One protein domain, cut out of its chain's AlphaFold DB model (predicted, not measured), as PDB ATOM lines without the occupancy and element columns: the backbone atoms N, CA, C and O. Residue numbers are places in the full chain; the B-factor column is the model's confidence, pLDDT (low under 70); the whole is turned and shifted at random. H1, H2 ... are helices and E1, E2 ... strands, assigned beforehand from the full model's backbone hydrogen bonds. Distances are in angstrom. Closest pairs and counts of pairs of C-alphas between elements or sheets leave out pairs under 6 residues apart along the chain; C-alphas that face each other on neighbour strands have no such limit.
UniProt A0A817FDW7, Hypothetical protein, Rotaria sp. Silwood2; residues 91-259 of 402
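Overview. This is residues 91 to 259 of the 402 residues of the protein "Hypothetical protein" of Rotaria sp. Silwood2 (UniProt A0A817FDW7). Two long strands, E2 and E6, run side by side as a ribbon that folds back on itself, giving two layers of strand partly face to face. One layer holds the early part of E2 and the late part of E6 with E3, E4 and E8; the other holds the late part of E2 and the early part of E6 with E1, E5 and E7, while H1 sits off the strands. The printed part has 169 residues with one named helix and eight named strands, in the order H1 E1 E2 E3 E4 E5 E6 E7 E8, and is mostly strand. The strands form one branched, twisted sheet whose neighbour pairs are antiparallel. The whole is compact and rounded, with a radius of gyration of the C-alphas of 15.3 A and spans of 42 by 35 by 32 A.

Along the chain. H1 takes residues 100 to 103, with C-alpha 100 at (3.841, -41.218, -65.963). E1 takes residues 125 to 128. E2, residues 137 to 158, begins with C-alpha 137 at (-6.667, -30.729, -50.342) and measures 15.8 A from first to last C-alpha. E3, residues 169 to 175, measures 19.9 A. E4 takes residues 192 to 195, and E5, residues 198 to 205, measures 19.2 A. E6, residues 208 to 229, measures 19.1 A, and E7, residues 233 to 243, measures 30.5 A. E8, residues 253 to 256, ends with C-alpha 256 at (-7.655, -37.415, -55.146).

Arrangement. E2 bends by 165 degrees and E6 by 169 degrees. They are antiparallel neighbours, with N 139 and O 226 at 2.9 A and N 154 and O 213 at 2.8 A, within hydrogen-bond range. E6 lies on one side of E2; E7 and E8 lie on the other, with N 153 and O 240 at 2.8 A and N 140 and O 255 at 2.8 A. On the other side of E6 from E2 lie E3, with N 173 and O 225 at 2.8 A, and E5, with N 200 and O 212 at 2.9 A. E5 and E6 form a hairpin, as do E3 and E4, where N 172 and O 194 are 2.8 A apart. E4 runs on into E5 at 42 degrees. E1 is an edge strand beside E7, with N 127 and O 234 at 2.9 A. H1 is not on the sheet; it is too short for an O i to N i+4 pair, and its one O i to N i+3 pair is out of range.

Size, cuts and confidence. The two C-alphas farthest apart, those of Asp 188 and Thr 205, are 46.0 A apart. The printed part has no cut. The links from H1 to E1 and from E3 to E4 are long. The mean pLDDT of the printed part is 81.2; it is under 70 at residues 91 to 107, 121 to 122, 130 to 134, 182 to 188 and 258 to 259.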
ATOM      1  N   PRO A  91       2.456 -30.984 -63.663       40.44
ATOM      2  CA  PRO A  91       2.610 -30.157 -62.492       40.44
ATOM      3  C   PRO A  91       3.926 -29.441 -62.736       40.44
ATOM      4  O   PRO A  91       4.886 -30.028 -63.227       40.44
ATOM      5  N   GLN A  92       3.995 -28.171 -62.375       37.88
ATOM      6  CA  GLN A  92       5.281 -27.492 -62.337       37.88
ATOM      7  C   GLN A  92       6.333 -28.360 -61.603       37.88
ATOM      8  O   GLN A  92       7.507 -28.272 -61.949       37.88
ATOM      9  N   TYR A  93       5.868 -29.269 -60.717       43.91
ATOM     10  CA  TYR A  93       6.618 -30.276 -59.973       43.91
ATOM     11  C   TYR A  93       5.878 -31.637 -59.854       43.91
ATOM     12  O   TYR A  93       5.285 -31.939 -58.820       43.91
ATOM     13  N   GLY A  94       5.849 -32.416 -60.939       41.69
ATOM     14  CA  GLY A  94       5.306 -33.784 -61.031       41.69
ATOM     15  C   GLY A  94       5.492 -34.349 -62.453       41.69
ATOM     16  O   GLY A  94       5.989 -33.622 -63.312       41.69
ATOM     17  N   ASP A  95       5.136 -35.618 -62.689       35.22
ATOM     18  CA  ASP A  95       5.551 -36.433 -63.851       35.22
ATOM     19  C   ASP A  95       5.721 -35.703 -65.201       35.22
ATOM     20  O   ASP A  95       4.857 -34.953 -65.655       35.22
ATOM     21  N   THR A  96       6.789 -36.052 -65.928       38.47
ATOM     22  CA  THR A  96       6.825 -35.855 -67.382       38.47
ATOM     23  C   THR A  96       5.987 -36.934 -68.081       38.47
ATOM     24  O   THR A  96       5.954 -38.075 -67.624       38.47
ATOM     25  N   ILE A  97       5.378 -36.615 -69.235       39.88
ATOM     26  CA  ILE A  97       4.548 -37.536 -70.054       39.88
ATOM     27  C   ILE A  97       5.170 -38.934 -70.232       39.88
ATOM     28  O   ILE A  97       4.440 -39.915 -70.333       39.88
ATOM     29  N   ASN A  98       6.501 -39.052 -70.267       33.94
ATOM     30  CA  ASN A  98       7.190 -40.329 -70.475       33.94
ATOM     31  C   ASN A  98       7.400 -41.149 -69.185       33.94
ATOM     32  O   ASN A  98       7.535 -42.367 -69.270       33.94
ATOM     33  N   GLU A  99       7.423 -40.516 -68.012       36.41
ATOM     34  CA  GLU A  99       7.642 -41.163 -66.705       36.41
ATOM     35  C   GLU A  99       6.314 -41.566 -66.035       36.41
ATOM     36  O   GLU A  99       6.248 -42.595 -65.356       36.41
ATOM     37  N   THR A 100       5.218 -40.862 -66.358       37.88
ATOM     38  CA  THR A 100       3.841 -41.218 -65.963       37.88
ATOM     39  C   THR A 100       3.460 -42.642 -66.387       37.88
ATOM     40  O   THR A 100       2.702 -43.318 -65.694       37.88
ATOM     41  N   PHE A 101       3.996 -43.150 -67.505       32.81
ATOM     42  CA  PHE A 101       3.637 -44.476 -68.028       32.81
ATOM     43  C   PHE A 101       4.136 -45.654 -67.173       32.81
ATOM     44  O   PHE A 101       3.527 -46.723 -67.231       32.81
ATOM     45  N   SER A 102       5.212 -45.508 -66.384       33.06
ATOM     46  CA  SER A 102       5.780 -46.628 -65.608       33.06
ATOM     47  C   SER A 102       5.323 -46.688 -64.150       33.06
ATOM     48  O   SER A 102       5.266 -47.784 -63.589       33.06
ATOM     49  N   ASN A 103       4.961 -45.553 -63.542       31.67
ATOM     50  CA  ASN A 103       4.672 -45.464 -62.100       31.67
ATOM     51  C   ASN A 103       3.168 -45.571 -61.758       31.67
ATOM     52  O   ASN A 103       2.796 -45.800 -60.602       31.67
ATOM     53  N   PHE A 104       2.281 -45.495 -62.758       40.91
ATOM     54  CA  PHE A 104       0.834 -45.358 -62.542       40.91
ATOM     55  C   PHE A 104       0.127 -46.595 -61.968       40.91
ATOM     56  O   PHE A 104      -0.931 -46.472 -61.360       40.91
ATOM     57  N   ASN A 105       0.707 -47.794 -62.078       42.03
ATOM     58  CA  ASN A 105       0.066 -48.994 -61.521       42.03
ATOM     59  C   ASN A 105       0.115 -49.062 -59.980       42.03
ATOM     60  O   ASN A 105      -0.496 -49.962 -59.406       42.03
ATOM     61  N   ARG A 106       0.865 -48.172 -59.306       50.53
ATOM     62  CA  ARG A 106       0.977 -48.120 -57.831       50.53
ATOM     63  C   ARG A 106       0.870 -46.717 -57.229       50.53
ATOM     64  O   ARG A 106       0.664 -46.627 -56.025       50.53
ATOM     65  N   GLY A 107       0.971 -45.675 -58.063       63.28
ATOM     66  CA  GLY A 107       0.851 -44.267 -57.694       63.28
ATOM     67  C   GLY A 107       2.026 -43.757 -56.845       63.28
ATOM     68  O   GLY A 107       2.425 -44.410 -55.889       63.28
ATOM     69  N   LEU A 108       2.541 -42.562 -57.161       73.75
ATOM     70  CA  LEU A 108       3.740 -41.987 -56.517       73.75
ATOM     71  C   LEU A 108       3.643 -41.880 -54.988       73.75
ATOM     72  O   LEU A 108       4.635 -42.059 -54.310       73.75
ATOM     73  N   LEU A 109       2.446 -41.651 -54.434       85.12
ATOM     74  CA  LEU A 109       2.281 -41.466 -52.988       85.12
ATOM     75  C   LEU A 109       2.284 -42.763 -52.167       85.12
ATOM     76  O   LEU A 109       2.057 -42.701 -50.964       85.12
ATOM     77  N   THR A 110       2.424 -43.933 -52.784       87.19
ATOM     78  CA  THR A 110       2.411 -45.232 -52.084       87.19
ATOM     79  C   THR A 110       3.455 -46.203 -52.644       87.19
ATOM     80  O   THR A 110       3.349 -47.428 -52.477       87.19
ATOM     81  N   ASP A 111       4.456 -45.680 -53.352       83.69
ATOM     82  CA  ASP A 111       5.477 -46.460 -54.053       83.69
ATOM     83  C   ASP A 111       6.735 -46.718 -53.206       83.69
ATOM     84  O   ASP A 111       7.597 -47.515 -53.604       83.69
ATOM     85  N   ARG A 112       6.777 -46.145 -51.995       88.69
ATOM     86  CA  ARG A 112       7.882 -46.198 -51.029       88.69
ATOM     87  C   ARG A 112       9.138 -45.471 -51.503       88.69
ATOM     88  O   ARG A 112      10.247 -45.871 -51.130       88.69
ATOM     89  N   GLN A 113       8.985 -44.427 -52.304       85.94
ATOM     90  CA  GLN A 113      10.058 -43.537 -52.721       85.94
ATOM     91  C   GLN A 113       9.800 -42.133 -52.179       85.94
ATOM     92  O   GLN A 113       8.675 -41.665 -52.107       85.94
ATOM     93  N   TRP A 114      10.857 -41.468 -51.724       89.44
ATOM     94  CA  TRP A 114      10.778 -40.089 -51.254       89.44
ATOM     95  C   TRP A 114      12.163 -39.456 -51.260       89.44
ATOM     96  O   TRP A 114      13.196 -40.137 -51.239       89.44
ATOM     97  N   SER A 115      12.173 -38.134 -51.223       84.75
ATOM     98  CA  SER A 115      13.374 -37.327 -51.069       84.75
ATOM     99  C   SER A 115      13.573 -36.934 -49.597       84.75
ATOM    100  O   SER A 115      12.618 -36.730 -48.850       84.75
ATOM    101  N   ASN A 116      14.829 -36.892 -49.132       75.62
ATOM    102  CA  ASN A 116      15.135 -36.582 -47.725       75.62
ATOM    103  C   ASN A 116      15.397 -35.089 -47.470       75.62
ATOM    104  O   ASN A 116      15.270 -34.652 -46.326       75.62
ATOM    105  N   ASP A 117      15.768 -34.339 -48.510       72.31
ATOM    106  CA  ASP A 117      16.267 -32.969 -48.387       72.31
ATOM    107  C   ASP A 117      15.360 -31.976 -49.118       72.31
ATOM    108  O   ASP A 117      14.633 -31.225 -48.475       72.31
ATOM    109  N   GLU A 118      15.406 -31.995 -50.452       72.50
ATOM    110  CA  GLU A 118      14.662 -31.090 -51.329       72.50
ATOM    111  C   GLU A 118      13.600 -31.863 -52.104       72.50
ATOM    112  O   GLU A 118      13.853 -32.998 -52.516       72.50
ATOM    113  N   TRP A 119      12.450 -31.230 -52.345       71.62
ATOM    114  CA  TRP A 119      11.396 -31.812 -53.170       71.62
ATOM    115  C   TRP A 119      11.915 -32.090 -54.592       71.62
ATOM    116  O   TRP A 119      12.738 -31.347 -55.132       71.62
ATOM    117  N   GLN A 120      11.442 -33.176 -55.210       70.38
ATOM    118  CA  GLN A 120      11.841 -33.575 -56.562       70.38
ATOM    119  C   GLN A 120      10.607 -33.793 -57.428       70.38
ATOM    120  O   GLN A 120       9.681 -34.500 -57.039       70.38
ATOM    121  N   SER A 121      10.607 -33.240 -58.642       63.78
ATOM    122  CA  SER A 121       9.458 -33.321 -59.556       63.78
ATOM    123  C   SER A 121       9.088 -34.747 -59.971       63.78
ATOM    124  O   SER A 121       8.013 -34.953 -60.504       63.78
ATOM    125  N   THR A 122       9.962 -35.731 -59.771       67.56
ATOM    126  CA  THR A 122       9.692 -37.142 -60.093       67.56
ATOM    127  C   THR A 122       9.247 -37.968 -58.887       67.56
ATOM    128  O   THR A 122       8.930 -39.141 -59.048       67.56
ATOM    129  N   MET A 123       9.258 -37.389 -57.682       75.19
ATOM    130  CA  MET A 123       8.939 -38.087 -56.428       75.19
ATOM    131  C   MET A 123       7.822 -37.413 -55.638       75.19
ATOM    132  O   MET A 123       7.262 -38.028 -54.744       75.19
ATOM    133  N   SER A 124       7.507 -36.157 -55.947       78.12
ATOM    134  CA  SER A 124       6.524 -35.366 -55.217       78.12
ATOM    135  C   SER A 124       5.298 -35.073 -56.076       78.12
ATOM    136  O   SER A 124       5.405 -34.823 -57.275       78.12
ATOM    137  N   ILE A 125       4.132 -35.006 -55.436       79.00
ATOM    138  CA  ILE A 125       2.917 -34.424 -56.011       79.00
ATOM    139  C   ILE A 125       2.638 -33.085 -55.331       79.00
ATOM    140  O   ILE A 125       2.670 -32.980 -54.100       79.00
ATOM    141  N   GLY A 126       2.369 -32.068 -56.153       79.25
ATOM    142  CA  GLY A 126       2.161 -30.689 -55.728       79.25
ATOM    143  C   GLY A 126       0.725 -30.183 -55.873       79.25
ATOM    144  O   GLY A 126       0.072 -30.412 -56.892       79.25
ATOM    145  N   TRP A 127       0.272 -29.400 -54.894       80.81
ATOM    146  CA  TRP A 127      -0.953 -28.598 -54.961       80.81
ATOM    147  C   TRP A 127      -0.650 -27.157 -54.583       80.81
ATOM    148  O   TRP A 127      -0.205 -26.891 -53.465       80.81
ATOM    149  N   LEU A 128      -0.935 -26.216 -55.478       77.88
ATOM    150  CA  LEU A 128      -0.883 -24.800 -55.142       77.88
ATOM    151  C   LEU A 128      -2.184 -24.380 -54.453       77.88
ATOM    152  O   LEU A 128      -3.273 -24.640 -54.964       77.88
ATOM    153  N   ASP A 129      -2.072 -23.715 -53.302       74.38
ATOM    154  CA  ASP A 129      -3.218 -23.088 -52.644       74.38
ATOM    155  C   ASP A 129      -3.975 -22.161 -53.611       74.38
ATOM    156  O   ASP A 129      -3.404 -21.264 -54.241       74.38
ATOM    157  N   ASN A 130      -5.286 -22.371 -53.716       66.38
ATOM    158  CA  ASN A 130      -6.155 -21.468 -54.443       66.38
ATOM    159  C   ASN A 130      -6.627 -20.374 -53.484       66.38
ATOM    160  O   ASN A 130      -7.617 -20.541 -52.771       66.38
ATOM    161  N   SER A 131      -5.951 -19.228 -53.543       61.12
ATOM    162  CA  SER A 131      -6.256 -18.041 -52.729       61.12
ATOM    163  C   SER A 131      -7.723 -17.570 -52.764       61.12
ATOM    164  O   SER A 131      -8.147 -16.840 -51.869       61.12
ATOM    165  N   TYR A 132      -8.526 -17.981 -53.754       54.41
ATOM    166  CA  TYR A 132      -9.950 -17.639 -53.823       54.41
ATOM    167  C   TYR A 132     -10.843 -18.596 -53.034       54.41
ATOM    168  O   TYR A 132     -11.849 -18.164 -52.474       54.41
ATOM    169  N   SER A 133     -10.501 -19.884 -52.981       61.59
ATOM    170  CA  SER A 133     -11.342 -20.908 -52.355       61.59
ATOM    171  C   SER A 133     -10.791 -21.425 -51.029       61.59
ATOM    172  O   SER A 133     -11.566 -21.985 -50.255       61.59
ATOM    173  N   HIS A 134      -9.490 -21.230 -50.752       61.69
ATOM    174  CA  HIS A 134      -8.763 -21.813 -49.613       61.69
ATOM    175  C   HIS A 134      -9.193 -23.268 -49.364       61.69
ATOM    176  O   HIS A 134      -9.496 -23.675 -48.237       61.69
ATOM    177  N   SER A 135      -9.338 -24.022 -50.457       71.62
ATOM    178  CA  SER A 135      -9.923 -25.355 -50.419       71.62
ATOM    179  C   SER A 135      -8.980 -26.303 -49.702       71.62
ATOM    180  O   SER A 135      -7.780 -26.324 -49.959       71.62
ATOM    181  N   TYR A 136      -9.542 -27.150 -48.847       84.56
ATOM    182  CA  TYR A 136      -8.800 -28.286 -48.332       84.56
ATOM    183  C   TYR A 136      -8.419 -29.233 -49.469       84.56
ATOM    184  O   TYR A 136      -9.275 -29.620 -50.264       84.56
ATOM    185  N   ILE A 137      -7.158 -29.650 -49.489       84.44
ATOM    186  CA  ILE A 137      -6.667 -30.729 -50.342       84.44
ATOM    187  C   ILE A 137      -6.982 -32.045 -49.639       84.44
ATOM    188  O   ILE A 137      -6.648 -32.220 -48.464       84.44
ATOM    189  N   ARG A 138      -7.646 -32.962 -50.346       86.75
ATOM    190  CA  ARG A 138      -8.118 -34.234 -49.787       86.75
ATOM    191  C   ARG A 138      -7.625 -35.426 -50.588       86.75
ATOM    192  O   ARG A 138      -7.877 -35.521 -51.789       86.75
ATOM    193  N   ILE A 139      -6.995 -36.360 -49.885       87.12
ATOM    194  CA  ILE A 139      -6.507 -37.626 -50.433       87.12
ATOM    195  C   ILE A 139      -7.175 -38.756 -49.656       87.12
ATOM    196  O   ILE A 139      -6.982 -38.882 -48.446       87.12
ATOM    197  N   ALA A 140      -7.989 -39.557 -50.335       88.62
ATOM    198  CA  ALA A 140      -8.594 -40.752 -49.766       88.62
ATOM    199  C   ALA A 140      -7.673 -41.958 -49.953       88.62
ATOM    200  O   ALA A 140      -7.041 -42.088 -50.992       88.62
ATOM    201  N   LEU A 141      -7.643 -42.847 -48.967       91.31
ATOM    202  CA  LEU A 141      -6.940 -44.122 -48.962       91.31
ATOM    203  C   LEU A 141      -7.975 -45.243 -48.802       91.31
ATOM    204  O   LEU A 141      -8.764 -45.206 -47.851       91.31
ATOM    205  N   ASP A 142      -7.956 -46.233 -49.694       90.38
ATOM    206  CA  ASP A 142      -8.697 -47.492 -49.555       90.38
ATOM    207  C   ASP A 142      -7.745 -48.620 -49.192       90.38
ATOM    208  O   ASP A 142      -6.870 -49.005 -49.971       90.38
ATOM    209  N   PHE A 143      -7.978 -49.216 -48.032       91.44
ATOM    210  CA  PHE A 143      -7.264 -50.404 -47.585       91.44
ATOM    211  C   PHE A 143      -7.863 -51.698 -48.171       91.44
ATOM    212  O   PHE A 143      -7.396 -52.800 -47.876       91.44
ATOM    213  N   GLY A 144      -8.932 -51.592 -48.968       87.69
ATOM    214  CA  GLY A 144      -9.634 -52.681 -49.651       87.69
ATOM    215  C   GLY A 144     -10.535 -53.501 -48.727       87.69
ATOM    216  O   GLY A 144     -11.636 -53.888 -49.111       87.69
ATOM    217  N   ASN A 145     -10.100 -53.720 -47.486       90.38
ATOM    218  CA  ASN A 145     -10.833 -54.407 -46.430       90.38
ATOM    219  C   ASN A 145     -10.739 -53.627 -45.115       90.38
ATOM    220  O   ASN A 145      -9.863 -52.782 -44.940       90.38
ATOM    221  N   ILE A 146     -11.621 -53.947 -44.165       94.94
ATOM    222  CA  ILE A 146     -11.495 -53.431 -42.800       94.94
ATOM    223  C   ILE A 146     -10.279 -54.095 -42.152       94.94
ATOM    224  O   ILE A 146     -10.273 -55.307 -41.922       94.94
ATOM    225  N   ILE A 147      -9.267 -53.298 -41.830       96.38
ATOM    226  CA  ILE A 147      -8.046 -53.739 -41.160       96.38
ATOM    227  C   ILE A 147      -7.744 -52.848 -39.956       96.38
ATOM    228  O   ILE A 147      -8.241 -51.728 -39.859       96.38
ATOM    229  N   HIS A 148      -6.948 -53.351 -39.017       96.94
ATOM    230  CA  HIS A 148      -6.495 -52.568 -37.869       96.94
ATOM    231  C   HIS A 148      -5.227 -51.796 -38.238       96.94
ATOM    232  O   HIS A 148      -4.235 -52.426 -38.594       96.94
ATOM    233  N   VAL A 149      -5.272 -50.465 -38.182       97.00
ATOM    234  CA  VAL A 149      -4.152 -49.573 -38.520       97.00
ATOM    235  C   VAL A 149      -3.767 -48.775 -37.283       97.00
ATOM    236  O   VAL A 149      -4.639 -48.251 -36.579       97.00
ATOM    237  N   ASP A 150      -2.460 -48.660 -37.057       95.19
ATOM    238  CA  ASP A 150      -1.911 -48.005 -35.866       95.19
ATOM    239  C   ASP A 150      -1.272 -46.650 -36.193       95.19
ATOM    240  O   ASP A 150      -1.124 -45.764 -35.346       95.19
ATOM    241  N   GLN A 151      -0.836 -46.479 -37.439       96.62
ATOM    242  CA  GLN A 151      -0.132 -45.273 -37.834       96.62
ATOM    243  C   GLN A 151      -0.283 -44.994 -39.319       96.62
ATOM    244  O   GLN A 151      -0.223 -45.903 -40.148       96.62
ATOM    245  N   ILE A 152      -0.421 -43.712 -39.636       97.69
ATOM    246  CA  ILE A 152      -0.229 -43.175 -40.979       97.69
ATOM    247  C   ILE A 152       0.825 -42.071 -40.888       97.69
ATOM    248  O   ILE A 152       0.801 -41.260 -39.964       97.69
ATOM    249  N   LEU A 153       1.766 -42.059 -41.825       97.62
ATOM    250  CA  LEU A 153       2.786 -41.033 -41.990       97.62
ATOM    251  C   LEU A 153       2.626 -40.395 -43.365       97.62
ATOM    252  O   LEU A 153       2.307 -41.079 -44.331       97.62
ATOM    253  N   VAL A 154       2.899 -39.102 -43.463       96.94
ATOM    254  CA  VAL A 154       2.949 -38.381 -44.736       96.94
ATOM    255  C   VAL A 154       4.316 -37.726 -44.849       96.94
ATOM    256  O   VAL A 154       4.663 -36.872 -44.032       96.94
ATOM    257  N   ARG A 155       5.096 -38.145 -45.842       95.44
ATOM    258  CA  ARG A 155       6.362 -37.529 -46.239       95.44
ATOM    259  C   ARG A 155       6.042 -36.288 -47.054       95.44
ATOM    260  O   ARG A 155       5.344 -36.374 -48.060       95.44
ATOM    261  N   SER A 156       6.493 -35.135 -46.588       94.00
ATOM    262  CA  SER A 156       6.139 -33.846 -47.176       94.00
ATOM    263  C   SER A 156       7.282 -32.853 -47.027       94.00
ATOM    264  O   SER A 156       8.165 -33.035 -46.182       94.00
ATOM    265  N   HIS A 157       7.241 -31.805 -47.846       92.06
ATOM    266  CA  HIS A 157       8.228 -30.732 -47.853       92.06
ATOM    267  C   HIS A 157       7.659 -29.415 -47.342       92.06
ATOM    268  O   HIS A 157       6.454 -29.160 -47.398       92.06
ATOM    269  N   GLY A 158       8.550 -28.540 -46.892       90.12
ATOM    270  CA  GLY A 158       8.228 -27.157 -46.568       90.12
ATOM    271  C   GLY A 158       9.475 -26.308 -46.336       90.12
ATOM    272  O   GLY A 158      10.560 -26.650 -46.784       90.12
ATOM    273  N   GLY A 159       9.338 -25.194 -45.618       86.81
ATOM    274  CA  GLY A 159      10.448 -24.260 -45.359       86.81
ATOM    275  C   GLY A 159      10.391 -22.974 -46.192       86.81
ATOM    276  O   GLY A 159      11.068 -22.005 -45.862       86.81
ATOM    277  N   SER A 160       9.474 -22.877 -47.153       88.12
ATOM    278  CA  SER A 160       9.181 -21.701 -47.994       88.12
ATOM    279  C   SER A 160      10.103 -21.472 -49.194       88.12
ATOM    280  O   SER A 160       9.893 -20.506 -49.934       88.12
ATOM    281  N   TYR A 161      11.084 -22.339 -49.450       85.25
ATOM    282  CA  TYR A 161      11.834 -22.326 -50.705       85.25
ATOM    283  C   TYR A 161      10.881 -22.570 -51.882       85.25
ATOM    284  O   TYR A 161      10.058 -23.481 -51.849       85.25
ATOM    285  N   GLU A 162      10.934 -21.685 -52.882       82.19
ATOM    286  CA  GLU A 162      10.006 -21.655 -54.029       82.19
ATOM    287  C   GLU A 162       8.510 -21.631 -53.651       82.19
ATOM    288  O   GLU A 162       7.640 -21.992 -54.440       82.19
ATOM    289  N   GLY A 163       8.188 -21.157 -52.443       84.75
ATOM    290  CA  GLY A 163       6.814 -21.132 -51.946       84.75
ATOM    291  C   GLY A 163       6.272 -22.507 -51.550       84.75
ATOM    292  O   GLY A 163       5.059 -22.652 -51.428       84.75
ATOM    293  N   VAL A 164       7.131 -23.509 -51.338       87.81
ATOM    294  CA  VAL A 164       6.746 -24.805 -50.764       87.81
ATOM    295  C   VAL A 164       6.666 -24.685 -49.251       87.81
ATOM    296  O   VAL A 164       7.671 -24.486 -48.566       87.81
ATOM    297  N   ASN A 165       5.457 -24.812 -48.716       90.50
ATOM    298  CA  ASN A 165       5.183 -24.582 -47.308       90.50
ATOM    299  C   ASN A 165       4.602 -25.813 -46.633       90.50
ATOM    300  O   ASN A 165       3.849 -26.596 -47.207       90.50
ATOM    301  N   TRP A 166       4.874 -25.894 -45.335       92.25
ATOM    302  CA  TRP A 166       4.166 -26.824 -44.480       92.25
ATOM    303  C   TRP A 166       2.682 -26.448 -44.394       92.25
ATOM    304  O   TRP A 166       2.371 -25.265 -44.218       92.25
ATOM    305  N   PRO A 167       1.770 -27.430 -44.463       91.88
ATOM    306  CA  PRO A 167       0.342 -27.178 -44.316       91.88
ATOM    307  C   PRO A 167       0.013 -26.571 -42.945       91.88
ATOM    308  O   PRO A 167       0.571 -26.966 -41.918       91.88
ATOM    309  N   ASN A 168      -0.936 -25.631 -42.931       88.94
ATOM    310  CA  ASN A 168      -1.432 -24.977 -41.715       88.94
ATOM    311  C   ASN A 168      -2.244 -25.939 -40.848       88.94
ATOM    312  O   ASN A 168      -2.120 -25.950 -39.624       88.94
ATOM    313  N   ILE A 169      -3.110 -26.721 -41.494       90.38
ATOM    314  CA  ILE A 169      -3.958 -27.717 -40.847       90.38
ATOM    315  C   ILE A 169      -3.726 -29.044 -41.534       90.38
ATOM    316  O   ILE A 169      -3.713 -29.135 -42.761       90.38
ATOM    317  N   VAL A 170      -3.572 -30.073 -40.713       94.31
ATOM    318  CA  VAL A 170      -3.398 -31.448 -41.146       94.31
ATOM    319  C   VAL A 170      -4.245 -32.325 -40.242       94.31
ATOM    320  O   VAL A 170      -4.050 -32.346 -39.021       94.31
ATOM    321  N   ARG A 171      -5.193 -33.051 -40.830       95.44
ATOM    322  CA  ARG A 171      -6.014 -34.017 -40.101       95.44
ATOM    323  C   ARG A 171      -6.217 -35.287 -40.906       95.44
ATOM    324  O   ARG A 171      -6.252 -35.278 -42.132       95.44
ATOM    325  N   LEU A 172      -6.401 -36.367 -40.169       96.44
ATOM    326  CA  LEU A 172      -6.797 -37.655 -40.685       96.44
ATOM    327  C   LEU A 172      -8.250 -37.907 -40.298       96.44
ATOM    328  O   LEU A 172      -8.653 -37.680 -39.157       96.44
ATOM    329  N   LEU A 173      -9.039 -38.393 -41.243       94.88
ATOM    330  CA  LEU A 173     -10.386 -38.888 -41.008       94.88
ATOM    331  C   LEU A 173     -10.420 -40.365 -41.350       94.88
ATOM    332  O   LEU A 173      -9.857 -40.757 -42.362       94.88
ATOM    333  N   ILE A 174     -11.058 -41.187 -40.527       95.81
ATOM    334  CA  ILE A 174     -11.141 -42.631 -40.762       95.81
ATOM    335  C   ILE A 174     -12.582 -43.111 -40.689       95.81
ATOM    336  O   ILE A 174     -13.389 -42.565 -39.930       95.81
ATOM    337  N   SER A 175     -12.877 -44.158 -41.449       94.12
ATOM    338  CA  SER A 175     -14.180 -44.815 -41.492       94.12
ATOM    339  C   SER A 175     -14.036 -46.292 -41.895       94.12
ATOM    340  O   SER A 175     -13.041 -46.720 -42.487       94.12
ATOM    341  N   THR A 176     -15.032 -47.103 -41.547       92.88
ATOM    342  CA  THR A 176     -15.164 -48.499 -41.994       92.88
ATOM    343  C   THR A 176     -16.115 -48.674 -43.178       92.88
ATOM    344  O   THR A 176     -16.074 -49.709 -43.837       92.88
ATOM    345  N   ASP A 177     -16.978 -47.698 -43.437       84.69
ATOM    346  CA  ASP A 177     -18.219 -47.841 -44.205       84.69
ATOM    347  C   ASP A 177     -18.361 -46.841 -45.362       84.69
ATOM    348  O   ASP A 177     -19.101 -47.102 -46.308       84.69
ATOM    349  N   CYS A 178     -17.622 -45.735 -45.337       84.56
ATOM    350  CA  CYS A 178     -17.722 -44.654 -46.312       84.56
ATOM    351  C   CYS A 178     -16.366 -43.988 -46.551       84.56
ATOM    352  O   CYS A 178     -15.445 -44.116 -45.748       84.56
ATOM    353  N   VAL A 179     -16.270 -43.222 -47.638       85.38
ATOM    354  CA  VAL A 179     -15.110 -42.366 -47.920       85.38
ATOM    355  C   VAL A 179     -15.402 -40.955 -47.404       85.38
ATOM    356  O   VAL A 179     -16.215 -40.268 -48.031       85.38
ATOM    357  N   PRO A 180     -14.783 -40.499 -46.294       81.62
ATOM    358  CA  PRO A 180     -15.057 -39.181 -45.725       81.62
ATOM    359  C   PRO A 180     -14.959 -38.050 -46.757       81.62
ATOM    360  O   PRO A 180     -14.027 -38.007 -47.556       81.62
ATOM    361  N   PHE A 181     -15.919 -37.119 -46.720       71.81
ATOM    362  CA  PHE A 181     -16.020 -35.957 -47.624       71.81
ATOM    363  C   PHE A 181     -16.180 -36.264 -49.117       71.81
ATOM    364  O   PHE A 181     -16.127 -35.348 -49.935       71.81
ATOM    365  N   SER A 182     -16.405 -37.521 -49.483       68.75
ATOM    366  CA  SER A 182     -16.786 -37.882 -50.841       68.75
ATOM    367  C   SER A 182     -18.301 -37.765 -51.039       68.75
ATOM    368  O   SER A 182     -19.066 -38.007 -50.102       68.75
ATOM    369  N   ALA A 183     -18.735 -37.495 -52.274       58.94
ATOM    370  CA  ALA A 183     -20.136 -37.614 -52.688       58.94
ATOM    371  C   ALA A 183     -20.721 -39.022 -52.423       58.94
ATOM    372  O   ALA A 183     -21.935 -39.181 -52.336       58.94
ATOM    373  N   TYR A 184     -19.862 -40.030 -52.215       59.47
ATOM    374  CA  TYR A 184     -20.239 -41.404 -51.860       59.47
ATOM    375  C   TYR A 184     -20.492 -41.663 -50.381       59.47
ATOM    376  O   TYR A 184     -20.866 -42.783 -50.020       59.47
ATOM    377  N   SER A 185     -20.253 -40.689 -49.505       60.75
ATOM    378  CA  SER A 185     -20.577 -40.860 -48.092       60.75
ATOM    379  C   SER A 185     -22.088 -40.959 -47.911       60.75
ATOM    380  O   SER A 185     -22.826 -40.043 -48.267       60.75
ATOM    381  N   SER A 186     -22.559 -42.065 -47.328       60.75
ATOM    382  CA  SER A 186     -23.944 -42.156 -46.865       60.75
ATOM    383  C   SER A 186     -24.188 -41.149 -45.735       60.75
ATOM    384  O   SER A 186     -23.261 -40.728 -45.044       60.75
ATOM    385  N   SER A 187     -25.450 -40.795 -45.484       61.03
ATOM    386  CA  SER A 187     -25.822 -40.013 -44.295       61.03
ATOM    387  C   SER A 187     -25.433 -40.695 -42.980       61.03
ATOM    388  O   SER A 187     -25.282 -40.025 -41.962       61.03
ATOM    389  N   ASP A 188     -25.258 -42.016 -43.017       69.56
ATOM    390  CA  ASP A 188     -24.972 -42.863 -41.858       69.56
ATOM    391  C   ASP A 188     -23.460 -43.094 -41.660       69.56
ATOM    392  O   ASP A 188     -23.044 -43.845 -40.778       69.56
ATOM    393  N   CYS A 189     -22.643 -42.423 -42.477       77.69
ATOM    394  CA  CYS A 189     -21.191 -42.486 -42.492       77.69
ATOM    395  C   CYS A 189     -20.596 -42.142 -41.121       77.69
ATOM    396  O   CYS A 189     -20.633 -40.993 -40.665       77.69
ATOM    397  N   THR A 190     -20.009 -43.139 -40.456       85.69
ATOM    398  CA  THR A 190     -19.362 -42.927 -39.158       85.69
ATOM    399  C   THR A 190     -17.898 -42.552 -39.354       85.69
ATOM    400  O   THR A 190     -17.063 -43.384 -39.709       85.69
ATOM    401  N   VAL A 191     -17.571 -41.290 -39.066       90.31
ATOM    402  CA  VAL A 191     -16.221 -40.742 -39.239       90.31
ATOM    403  C   VAL A 191     -15.596 -40.396 -37.892       90.31
ATOM    404  O   VAL A 191     -16.194 -39.701 -37.071       90.31
ATOM    405  N   LYS A 192     -14.353 -40.834 -37.678       93.12
ATOM    406  CA  LYS A 192     -13.503 -40.358 -36.575       93.12
ATOM    407  C   LYS A 192     -12.401 -39.469 -37.130       93.12
ATOM    408  O   LYS A 192     -11.831 -39.790 -38.167       93.12
ATOM    409  N   SER A 193     -12.076 -38.382 -36.433       94.38
ATOM    410  CA  SER A 193     -11.005 -37.466 -36.832       94.38
ATOM    411  C   SER A 193      -9.843 -37.502 -35.841       94.38
ATOM    412  O   SER A 193     -10.056 -37.542 -34.630       94.38
ATOM    413  N   TYR A 194      -8.627 -37.473 -36.376       94.88
ATOM    414  CA  TYR A 194      -7.366 -37.474 -35.649       94.88
ATOM    415  C   TYR A 194      -6.513 -36.295 -36.133       94.88
ATOM    416  O   TYR A 194      -6.292 -36.164 -37.340       94.88
ATOM    417  N   PRO A 195      -6.038 -35.416 -35.236       94.12
ATOM    418  CA  PRO A 195      -5.081 -34.388 -35.620       94.12
ATOM    419  C   PRO A 195      -3.724 -35.022 -35.946       94.12
ATOM    420  O   PRO A 195      -3.415 -36.123 -35.485       94.12
ATOM    421  N   CYS A 196      -2.897 -34.303 -36.705       94.19
ATOM    422  CA  CYS A 196      -1.475 -34.621 -36.803       94.19
ATOM    423  C   CYS A 196      -0.858 -34.625 -35.394       94.19
ATOM    424  O   CYS A 196      -0.991 -33.650 -34.652       94.19
ATOM    425  N   THR A 197      -0.235 -35.736 -35.009       88.38
ATOM    426  CA  THR A 197       0.359 -35.909 -33.677       88.38
ATOM    427  C   THR A 197       1.750 -35.304 -33.587       88.38
ATOM    428  O   THR A 197       2.137 -34.855 -32.513       88.38
ATOM    429  N   ASP A 198       2.499 -35.307 -34.690       88.69
ATOM    430  CA  ASP A 198       3.862 -34.786 -34.718       88.69
ATOM    431  C   ASP A 198       4.263 -34.329 -36.124       88.69
ATOM    432  O   ASP A 198       3.817 -34.897 -37.124       88.69
ATOM    433  N   ARG A 199       5.143 -33.330 -36.184       91.38
ATOM    434  CA  ARG A 199       5.820 -32.883 -37.399       91.38
ATOM    435  C   ARG A 199       7.324 -32.973 -37.173       91.38
ATOM    436  O   ARG A 199       7.904 -32.168 -36.448       91.38
ATOM    437  N   ILE A 200       7.949 -33.922 -37.856       91.81
ATOM    438  CA  ILE A 200       9.367 -34.239 -37.699       91.81
ATOM    439  C   ILE A 200      10.106 -33.769 -38.946       91.81
ATOM    440  O   ILE A 200       9.852 -34.270 -40.037       91.81
ATOM    441  N   ILE A 201      11.034 -32.827 -38.795       89.38
ATOM    442  CA  ILE A 201      11.938 -32.426 -39.883       89.38
ATOM    443  C   ILE A 201      13.033 -33.490 -39.990       89.38
ATOM    444  O   ILE A 201      13.689 -33.801 -38.996       89.38
ATOM    445  N   THR A 202      13.208 -34.074 -41.175       85.81
ATOM    446  CA  THR A 202      14.135 -35.194 -41.405       85.81
ATOM    447  C   THR A 202      15.404 -34.805 -42.148       85.81
ATOM    448  O   THR A 202      16.367 -35.566 -42.102       85.81
ATOM    449  N   GLY A 203      15.426 -33.646 -42.807       85.56
ATOM    450  CA  GLY A 203      16.574 -33.191 -43.584       85.56
ATOM    451  C   GLY A 203      16.375 -31.805 -44.189       85.56
ATOM    452  O   GLY A 203      15.374 -31.134 -43.917       85.56
ATOM    453  N   GLY A 204      17.351 -31.387 -44.995       85.00
ATOM    454  CA  GLY A 204      17.351 -30.093 -45.672       85.00
ATOM    455  C   GLY A 204      17.894 -28.903 -44.859       85.00
ATOM    456  O   GLY A 204      18.667 -29.048 -43.910       85.00
ATOM    457  N   THR A 205      17.523 -27.697 -45.288       85.12
ATOM    458  CA  THR A 205      17.902 -26.396 -44.707       85.12
ATOM    459  C   THR A 205      16.705 -25.720 -44.037       85.12
ATOM    460  O   THR A 205      15.569 -26.145 -44.217       85.12
ATOM    461  N   ASP A 206      16.913 -24.609 -43.325       84.44
ATOM    462  CA  ASP A 206      15.812 -23.850 -42.702       84.44
ATOM    463  C   ASP A 206      14.733 -23.402 -43.700       84.44
ATOM    464  O   ASP A 206      13.570 -23.266 -43.323       84.44
ATOM    465  N   MET A 207      15.114 -23.197 -44.967       85.00
ATOM    466  CA  MET A 207      14.203 -22.760 -46.026       85.00
ATOM    467  C   MET A 207      13.723 -23.897 -46.936       85.00
ATOM    468  O   MET A 207      12.765 -23.707 -47.673       85.00
ATOM    469  N   ASN A 208      14.345 -25.075 -46.894       85.94
ATOM    470  CA  ASN A 208      13.996 -26.206 -47.753       85.94
ATOM    471  C   ASN A 208      14.095 -27.493 -46.939       85.94
ATOM    472  O   ASN A 208      15.193 -27.995 -46.733       85.94
ATOM    473  N   GLN A 209      12.973 -27.946 -46.394       89.69
ATOM    474  CA  GLN A 209      12.889 -28.993 -45.385       89.69
ATOM    475  C   GLN A 209      12.118 -30.187 -45.929       89.69
ATOM    476  O   GLN A 209      10.937 -30.045 -46.241       89.69
ATOM    477  N   GLY A 210      12.731 -31.366 -45.888       91.44
ATOM    478  CA  GLY A 210      12.014 -32.635 -45.928       91.44
ATOM    479  C   GLY A 210      11.548 -33.032 -44.525       91.44
ATOM    480  O   GLY A 210      12.229 -32.778 -43.523       91.44
ATOM    481  N   GLY A 211      10.391 -33.676 -44.415       93.25
ATOM    482  CA  GLY A 211       9.934 -34.191 -43.128       93.25
ATOM    483  C   GLY A 211       8.705 -35.086 -43.182       93.25
ATOM    484  O   GLY A 211       8.263 -35.546 -44.232       93.25
ATOM    485  N   ILE A 212       8.186 -35.373 -41.992       95.38
ATOM    486  CA  ILE A 212       7.118 -36.335 -41.745       95.38
ATOM    487  C   ILE A 212       6.011 -35.660 -40.942       95.38
ATOM    488  O   ILE A 212       6.266 -35.090 -39.881       95.38
ATOM    489  N   LEU A 213       4.777 -35.803 -41.409       96.44
ATOM    490  CA  LEU A 213       3.563 -35.569 -40.633       96.44
ATOM    491  C   LEU A 213       3.073 -36.928 -40.124       96.44
ATOM    492  O   LEU A 213       2.805 -37.827 -40.922       96.44
ATOM    493  N   SER A 214       3.000 -37.105 -38.807       97.00
ATOM    494  CA  SER A 214       2.647 -38.384 -38.181       97.00
ATOM    495  C   SER A 214       1.231 -38.358 -37.624       97.00
ATOM    496  O   SER A 214       0.833 -37.393 -36.972       97.00
ATOM    497  N   PHE A 215       0.500 -39.451 -37.812       97.12
ATOM    498  CA  PHE A 215      -0.788 -39.716 -37.185       97.12
ATOM    499  C   PHE A 215      -0.729 -41.068 -36.485       97.12
ATOM    500  O   PHE A 215      -0.758 -42.111 -37.137       97.12
ATOM    501  N   THR A 216      -0.675 -41.059 -35.158       94.50
ATOM    502  CA  THR A 216      -0.737 -42.285 -34.351       94.50
ATOM    503  C   THR A 216      -2.139 -42.473 -33.782       94.50
ATOM    504  O   THR A 216      -2.685 -41.589 -33.120       94.50
ATOM    505  N   PHE A 217      -2.732 -43.635 -34.033       93.50
ATOM    506  CA  PHE A 217      -4.051 -44.028 -33.540       93.50
ATOM    507  C   PHE A 217      -4.102 -45.558 -33.406       93.50
ATOM    508  O   PHE A 217      -3.094 -46.228 -33.545       93.50
ATOM    509  N   SER A 218      -5.241 -46.147 -33.056       93.00
ATOM    510  CA  SER A 218      -5.391 -47.609 -33.076       93.00
ATOM    511  C   SER A 218      -6.857 -47.919 -33.310       93.00
ATOM    512  O   SER A 218      -7.690 -47.828 -32.406       93.00
ATOM    513  N   ASN A 219      -7.208 -48.158 -34.571       95.44
ATOM    514  CA  ASN A 219      -8.587 -48.407 -34.972       95.44
ATOM    515  C   ASN A 219      -8.651 -49.374 -36.144       95.44
ATOM    516  O   ASN A 219      -7.781 -49.401 -37.011       95.44
ATOM    517  N   SER A 220      -9.758 -50.106 -36.200       96.62
ATOM    518  CA  SER A 220     -10.175 -50.767 -37.427       96.62
ATOM    519  C   SER A 220     -10.786 -49.746 -38.382       96.62
ATOM    520  O   SER A 220     -11.677 -48.991 -37.992       96.62
ATOM    521  N   LEU A 221     -10.307 -49.728 -39.619       95.75
ATOM    522  CA  LEU A 221     -10.780 -48.860 -40.689       95.75
ATOM    523  C   LEU A 221     -10.663 -49.583 -42.027       95.75
ATOM    524  O   LEU A 221      -9.858 -50.500 -42.180       95.75
ATOM    525  N   ARG A 222     -11.467 -49.157 -42.994       94.12
ATOM    526  CA  ARG A 222     -11.238 -49.457 -44.413       94.12
ATOM    527  C   ARG A 222     -10.791 -48.209 -45.161       94.12
ATOM    528  O   ARG A 222     -10.004 -48.309 -46.093       94.12
ATOM    529  N   TRP A 223     -11.300 -47.059 -44.745       94.25
ATOM    530  CA  TRP A 223     -11.082 -45.784 -45.393       94.25
ATOM    531  C   TRP A 223     -10.331 -44.851 -44.467       94.25
ATOM    532  O   TRP A 223     -10.646 -44.742 -43.277       94.25
ATOM    533  N   ALA A 224      -9.371 -44.144 -45.041       95.12
ATOM    534  CA  ALA A 224      -8.765 -42.980 -44.428       95.12
ATOM    535  C   ALA A 224      -8.810 -41.811 -45.416       95.12
ATOM    536  O   ALA A 224      -8.743 -42.003 -46.622       95.12
ATOM    537  N   THR A 225      -8.930 -40.589 -44.923       93.94
ATOM    538  CA  THR A 225      -8.839 -39.376 -45.731       93.94
ATOM    539  C   THR A 225      -7.892 -38.426 -45.039       93.94
ATOM    540  O   THR A 225      -8.134 -38.002 -43.908       93.94
ATOM    541  N   LEU A 226      -6.800 -38.116 -45.722       95.31
ATOM    542  CA  LEU A 226      -5.880 -37.067 -45.336       95.31
ATOM    543  C   LEU A 226      -6.430 -35.748 -45.859       95.31
ATOM    544  O   LEU A 226      -6.748 -35.627 -47.043       95.31
ATOM    545  N   GLU A 227      -6.559 -34.777 -44.967       93.25
ATOM    546  CA  GLU A 227      -6.997 -33.438 -45.313       93.25
ATOM    547  C   GLU A 227      -5.938 -32.415 -44.903       93.25
ATOM    548  O   GLU A 227      -5.514 -32.364 -43.742       93.25
ATOM    549  N   PHE A 228      -5.555 -31.581 -45.868       92.31
ATOM    550  CA  PHE A 228      -4.539 -30.552 -45.724       92.31
ATOM    551  C   PHE A 228      -5.131 -29.185 -46.048       92.31
ATOM    552  O   PHE A 228      -5.774 -29.007 -47.081       92.31
ATOM    553  N   GLN A 229      -4.878 -28.206 -45.189       90.44
ATOM    554  CA  GLN A 229      -5.014 -26.802 -45.550       90.44
ATOM    555  C   GLN A 229      -3.632 -26.280 -45.924       90.44
ATOM    556  O   GLN A 229      -2.805 -26.024 -45.041       90.44
ATOM    557  N   SER A 230      -3.372 -26.163 -47.222       87.00
ATOM    558  CA  SER A 230      -2.168 -25.499 -47.709       87.00
ATOM    559  C   SER A 230      -2.270 -23.984 -47.498       87.00
ATOM    560  O   SER A 230      -3.335 -23.438 -47.221       87.00
ATOM    561  N   ASN A 231      -1.126 -23.309 -47.548       81.25
ATOM    562  CA  ASN A 231      -1.017 -21.845 -47.504       81.25
ATOM    563  C   ASN A 231      -0.050 -21.310 -48.583       81.25
ATOM    564  O   ASN A 231       0.393 -20.165 -48.502       81.25
ATOM    565  N   ALA A 232       0.337 -22.195 -49.509       86.44
ATOM    566  CA  ALA A 232       1.148 -22.015 -50.709       86.44
ATOM    567  C   ALA A 232       1.220 -23.394 -51.411       86.44
ATOM    568  O   ALA A 232       0.224 -24.122 -51.403       86.44
ATOM    569  N   TRP A 233       2.361 -23.789 -51.985       85.88
ATOM    570  CA  TRP A 233       2.547 -25.146 -52.506       85.88
ATOM    571  C   TRP A 233       2.617 -26.173 -51.368       85.88
ATOM    572  O   TRP A 233       3.486 -26.089 -50.501       85.88
ATOM    573  N   LEU A 234       1.718 -27.159 -51.397       87.50
ATOM    574  CA  LEU A 234       1.829 -28.412 -50.651       87.50
ATOM    575  C   LEU A 234       2.525 -29.441 -51.536       87.50
ATOM    576  O   LEU A 234       2.029 -29.713 -52.624       87.50
ATOM    577  N   MET A 235       3.607 -30.041 -51.045       87.75
ATOM    578  CA  MET A 235       4.339 -31.106 -51.735       87.75
ATOM    579  C   MET A 235       4.336 -32.366 -50.870       87.75
ATOM    580  O   MET A 235       4.763 -32.316 -49.712       87.75
ATOM    581  N   ILE A 236       3.835 -33.479 -51.406       90.94
ATOM    582  CA  ILE A 236       3.805 -34.785 -50.729       90.94
ATOM    583  C   ILE A 236       4.576 -35.789 -51.574       90.94
ATOM    584  O   ILE A 236       4.299 -35.909 -52.763       90.94
ATOM    585  N   ASP A 237       5.490 -36.516 -50.938       89.31
ATOM    586  CA  ASP A 237       6.267 -37.572 -51.589       89.31
ATOM    587  C   ASP A 237       5.584 -38.926 -51.427       89.31
ATOM    588  O   ASP A 237       5.312 -39.614 -52.394       89.31
ATOM    589  N   GLU A 238       5.250 -39.287 -50.187       92.62
ATOM    590  CA  GLU A 238       4.822 -40.642 -49.844       92.62
ATOM    591  C   GLU A 238       3.842 -40.608 -48.668       92.62
ATOM    592  O   GLU A 238       3.973 -39.827 -47.722       92.62
ATOM    593  N   ILE A 239       2.875 -41.512 -48.693       95.31
ATOM    594  CA  ILE A 239       1.915 -41.782 -47.637       95.31
ATOM    595  C   ILE A 239       2.155 -43.208 -47.162       95.31
ATOM    596  O   ILE A 239       1.858 -44.182 -47.849       95.31
ATOM    597  N   GLN A 240       2.653 -43.331 -45.938       96.44
ATOM    598  CA  GLN A 240       2.968 -44.618 -45.346       96.44
ATOM    599  C   GLN A 240       1.889 -45.024 -44.350       96.44
ATOM    600  O   GLN A 240       1.482 -44.220 -43.518       96.44
ATOM    601  N   ALA A 241       1.458 -46.281 -44.372       96.19
ATOM    602  CA  ALA A 241       0.537 -46.814 -43.370       96.19
ATOM    603  C   ALA A 241       1.115 -48.058 -42.703       96.19
ATOM    604  O   ALA A 241       1.760 -48.878 -43.361       96.19
ATOM    605  N   PHE A 242       0.857 -48.219 -41.406       97.06
ATOM    606  CA  PHE A 242       1.445 -49.279 -40.594       97.06
ATOM    607  C   PHE A 242       0.390 -50.092 -39.848       97.06
ATOM    608  O   PHE A 242      -0.526 -49.553 -39.223       97.06
ATOM    609  N   VAL A 243       0.585 -51.410 -39.875       95.25
ATOM    610  CA  VAL A 243      -0.205 -52.412 -39.155       95.25
ATOM    611  C   VAL A 243       0.739 -53.242 -38.299       95.25
ATOM    612  O   VAL A 243       1.634 -53.911 -38.819       95.25
ATOM    613  N   ASN A 244       0.559 -53.201 -36.984       92.31
ATOM    614  CA  ASN A 244       1.442 -53.786 -35.977       92.31
ATOM    615  C   ASN A 244       2.917 -53.403 -36.198       92.31
ATOM    616  O   ASN A 244       3.810 -54.251 -36.152       92.31
ATOM    617  N   GLY A 245       3.166 -52.130 -36.522       90.94
ATOM    618  CA  GLY A 245       4.502 -51.603 -36.824       90.94
ATOM    619  C   GLY A 245       5.086 -52.018 -38.182       90.94
ATOM    620  O   GLY A 245       6.222 -51.657 -38.486       90.94
ATOM    621  N   ARG A 246       4.345 -52.754 -39.021       95.00
ATOM    622  CA  ARG A 246       4.768 -53.121 -40.379       95.00
ATOM    623  C   ARG A 246       4.127 -52.212 -41.419       95.00
ATOM    624  O   ARG A 246       2.909 -52.090 -41.460       95.00
ATOM    625  N   GLU A 247       4.949 -51.657 -42.301       95.12
ATOM    626  CA  GLU A 247       4.498 -50.822 -43.413       95.12
ATOM    627  C   GLU A 247       3.746 -51.624 -44.492       95.12
ATOM    628  O   GLU A 247       4.235 -52.658 -44.974       95.12
ATOM    629  N   ILE A 248       2.589 -51.104 -44.907       93.75
ATOM    630  CA  ILE A 248       1.688 -51.684 -45.912       93.75
ATOM    631  C   ILE A 248       1.313 -50.706 -47.041       93.75
ATOM    632  O   ILE A 248       0.378 -50.984 -47.782       93.75
ATOM    633  N   SER A 249       2.029 -49.588 -47.199       88.00
ATOM    634  CA  SER A 249       1.735 -48.502 -48.161       88.00
ATOM    635  C   SER A 249       1.478 -49.010 -49.583       88.00
ATOM    636  O   SER A 249       0.473 -48.686 -50.198       88.00
ATOM    637  N   ASN A 250       2.304 -49.948 -50.045       83.06
ATOM    638  CA  ASN A 250       2.226 -50.565 -51.374       83.06
ATOM    639  C   ASN A 250       1.018 -51.504 -51.598       83.06
ATOM    640  O   ASN A 250       0.952 -52.167 -52.635       83.06
ATOM    641  N   LEU A 251       0.142 -51.656 -50.605       83.88
ATOM    642  CA  LEU A 251      -1.088 -52.451 -50.661       83.88
ATOM    643  C   LEU A 251      -2.345 -51.572 -50.585       83.88
ATOM    644  O   LEU A 251      -3.447 -52.105 -50.471       83.88
ATOM    645  N   ILE A 252      -2.179 -50.250 -50.583       85.19
ATOM    646  CA  ILE A 252      -3.246 -49.271 -50.397       85.19
ATOM    647  C   ILE A 252      -3.446 -48.536 -51.712       85.19
ATOM    648  O   ILE A 252      -2.482 -48.109 -52.339       85.19
ATOM    649  N   ASN A 253      -4.702 -48.369 -52.107       83.56
ATOM    650  CA  ASN A 253      -5.043 -47.476 -53.207       83.56
ATOM    651  C   ASN A 253      -5.293 -46.078 -52.648       83.56
ATOM    652  O   ASN A 253      -5.862 -45.948 -51.561       83.56
ATOM    653  N   TYR A 254      -4.936 -45.039 -53.398       82.81
ATOM    654  CA  TYR A 254      -5.296 -43.670 -53.050       82.81
ATOM    655  C   TYR A 254      -6.046 -42.971 -54.181       82.81
ATOM    656  O   TYR A 254      -5.913 -43.320 -55.352       82.81
ATOM    657  N   TYR A 255      -6.833 -41.964 -53.810       79.06
ATOM    658  CA  TYR A 255      -7.664 -41.193 -54.724       79.06
ATOM    659  C   TYR A 255      -7.634 -39.718 -54.343       79.06
ATOM    660  O   TYR A 255      -7.748 -39.361 -53.165       79.06
ATOM    661  N   PHE A 256      -7.531 -38.852 -55.343       77.44
ATOM    662  CA  PHE A 256      -7.655 -37.415 -55.146       77.44
ATOM    663  C   PHE A 256      -9.133 -37.042 -55.084       77.44
ATOM    664  O   PHE A 256      -9.849 -37.148 -56.071       77.44
ATOM    665  N   LEU A 257      -9.593 -36.596 -53.914       70.81
ATOM    666  CA  LEU A 257     -10.923 -35.985 -53.772       70.81
ATOM    667  C   LEU A 257     -10.885 -34.483 -54.081       70.81
ATOM    668  O   LEU A 257     -11.910 -33.811 -54.146       70.81
ATOM    669  N   THR A 258      -9.684 -33.931 -54.212       68.75
ATOM    670  CA  THR A 258      -9.431 -32.589 -54.716       68.75
ATOM    671  C   THR A 258      -8.338 -32.729 -55.765       68.75
ATOM    672  O   THR A 258      -7.236 -33.158 -55.398       68.75
ATOM    673  N   PRO A 259      -8.627 -32.443 -57.047       61.47
ATOM    674  CA  PRO A 259      -7.642 -32.612 -58.107       61.47
ATOM    675  C   PRO A 259      -6.416 -31.738 -57.822       61.47
ATOM    676  O   PRO A 259      -6.512 -30.701 -57.155       61.47
TER     677      PRO A 259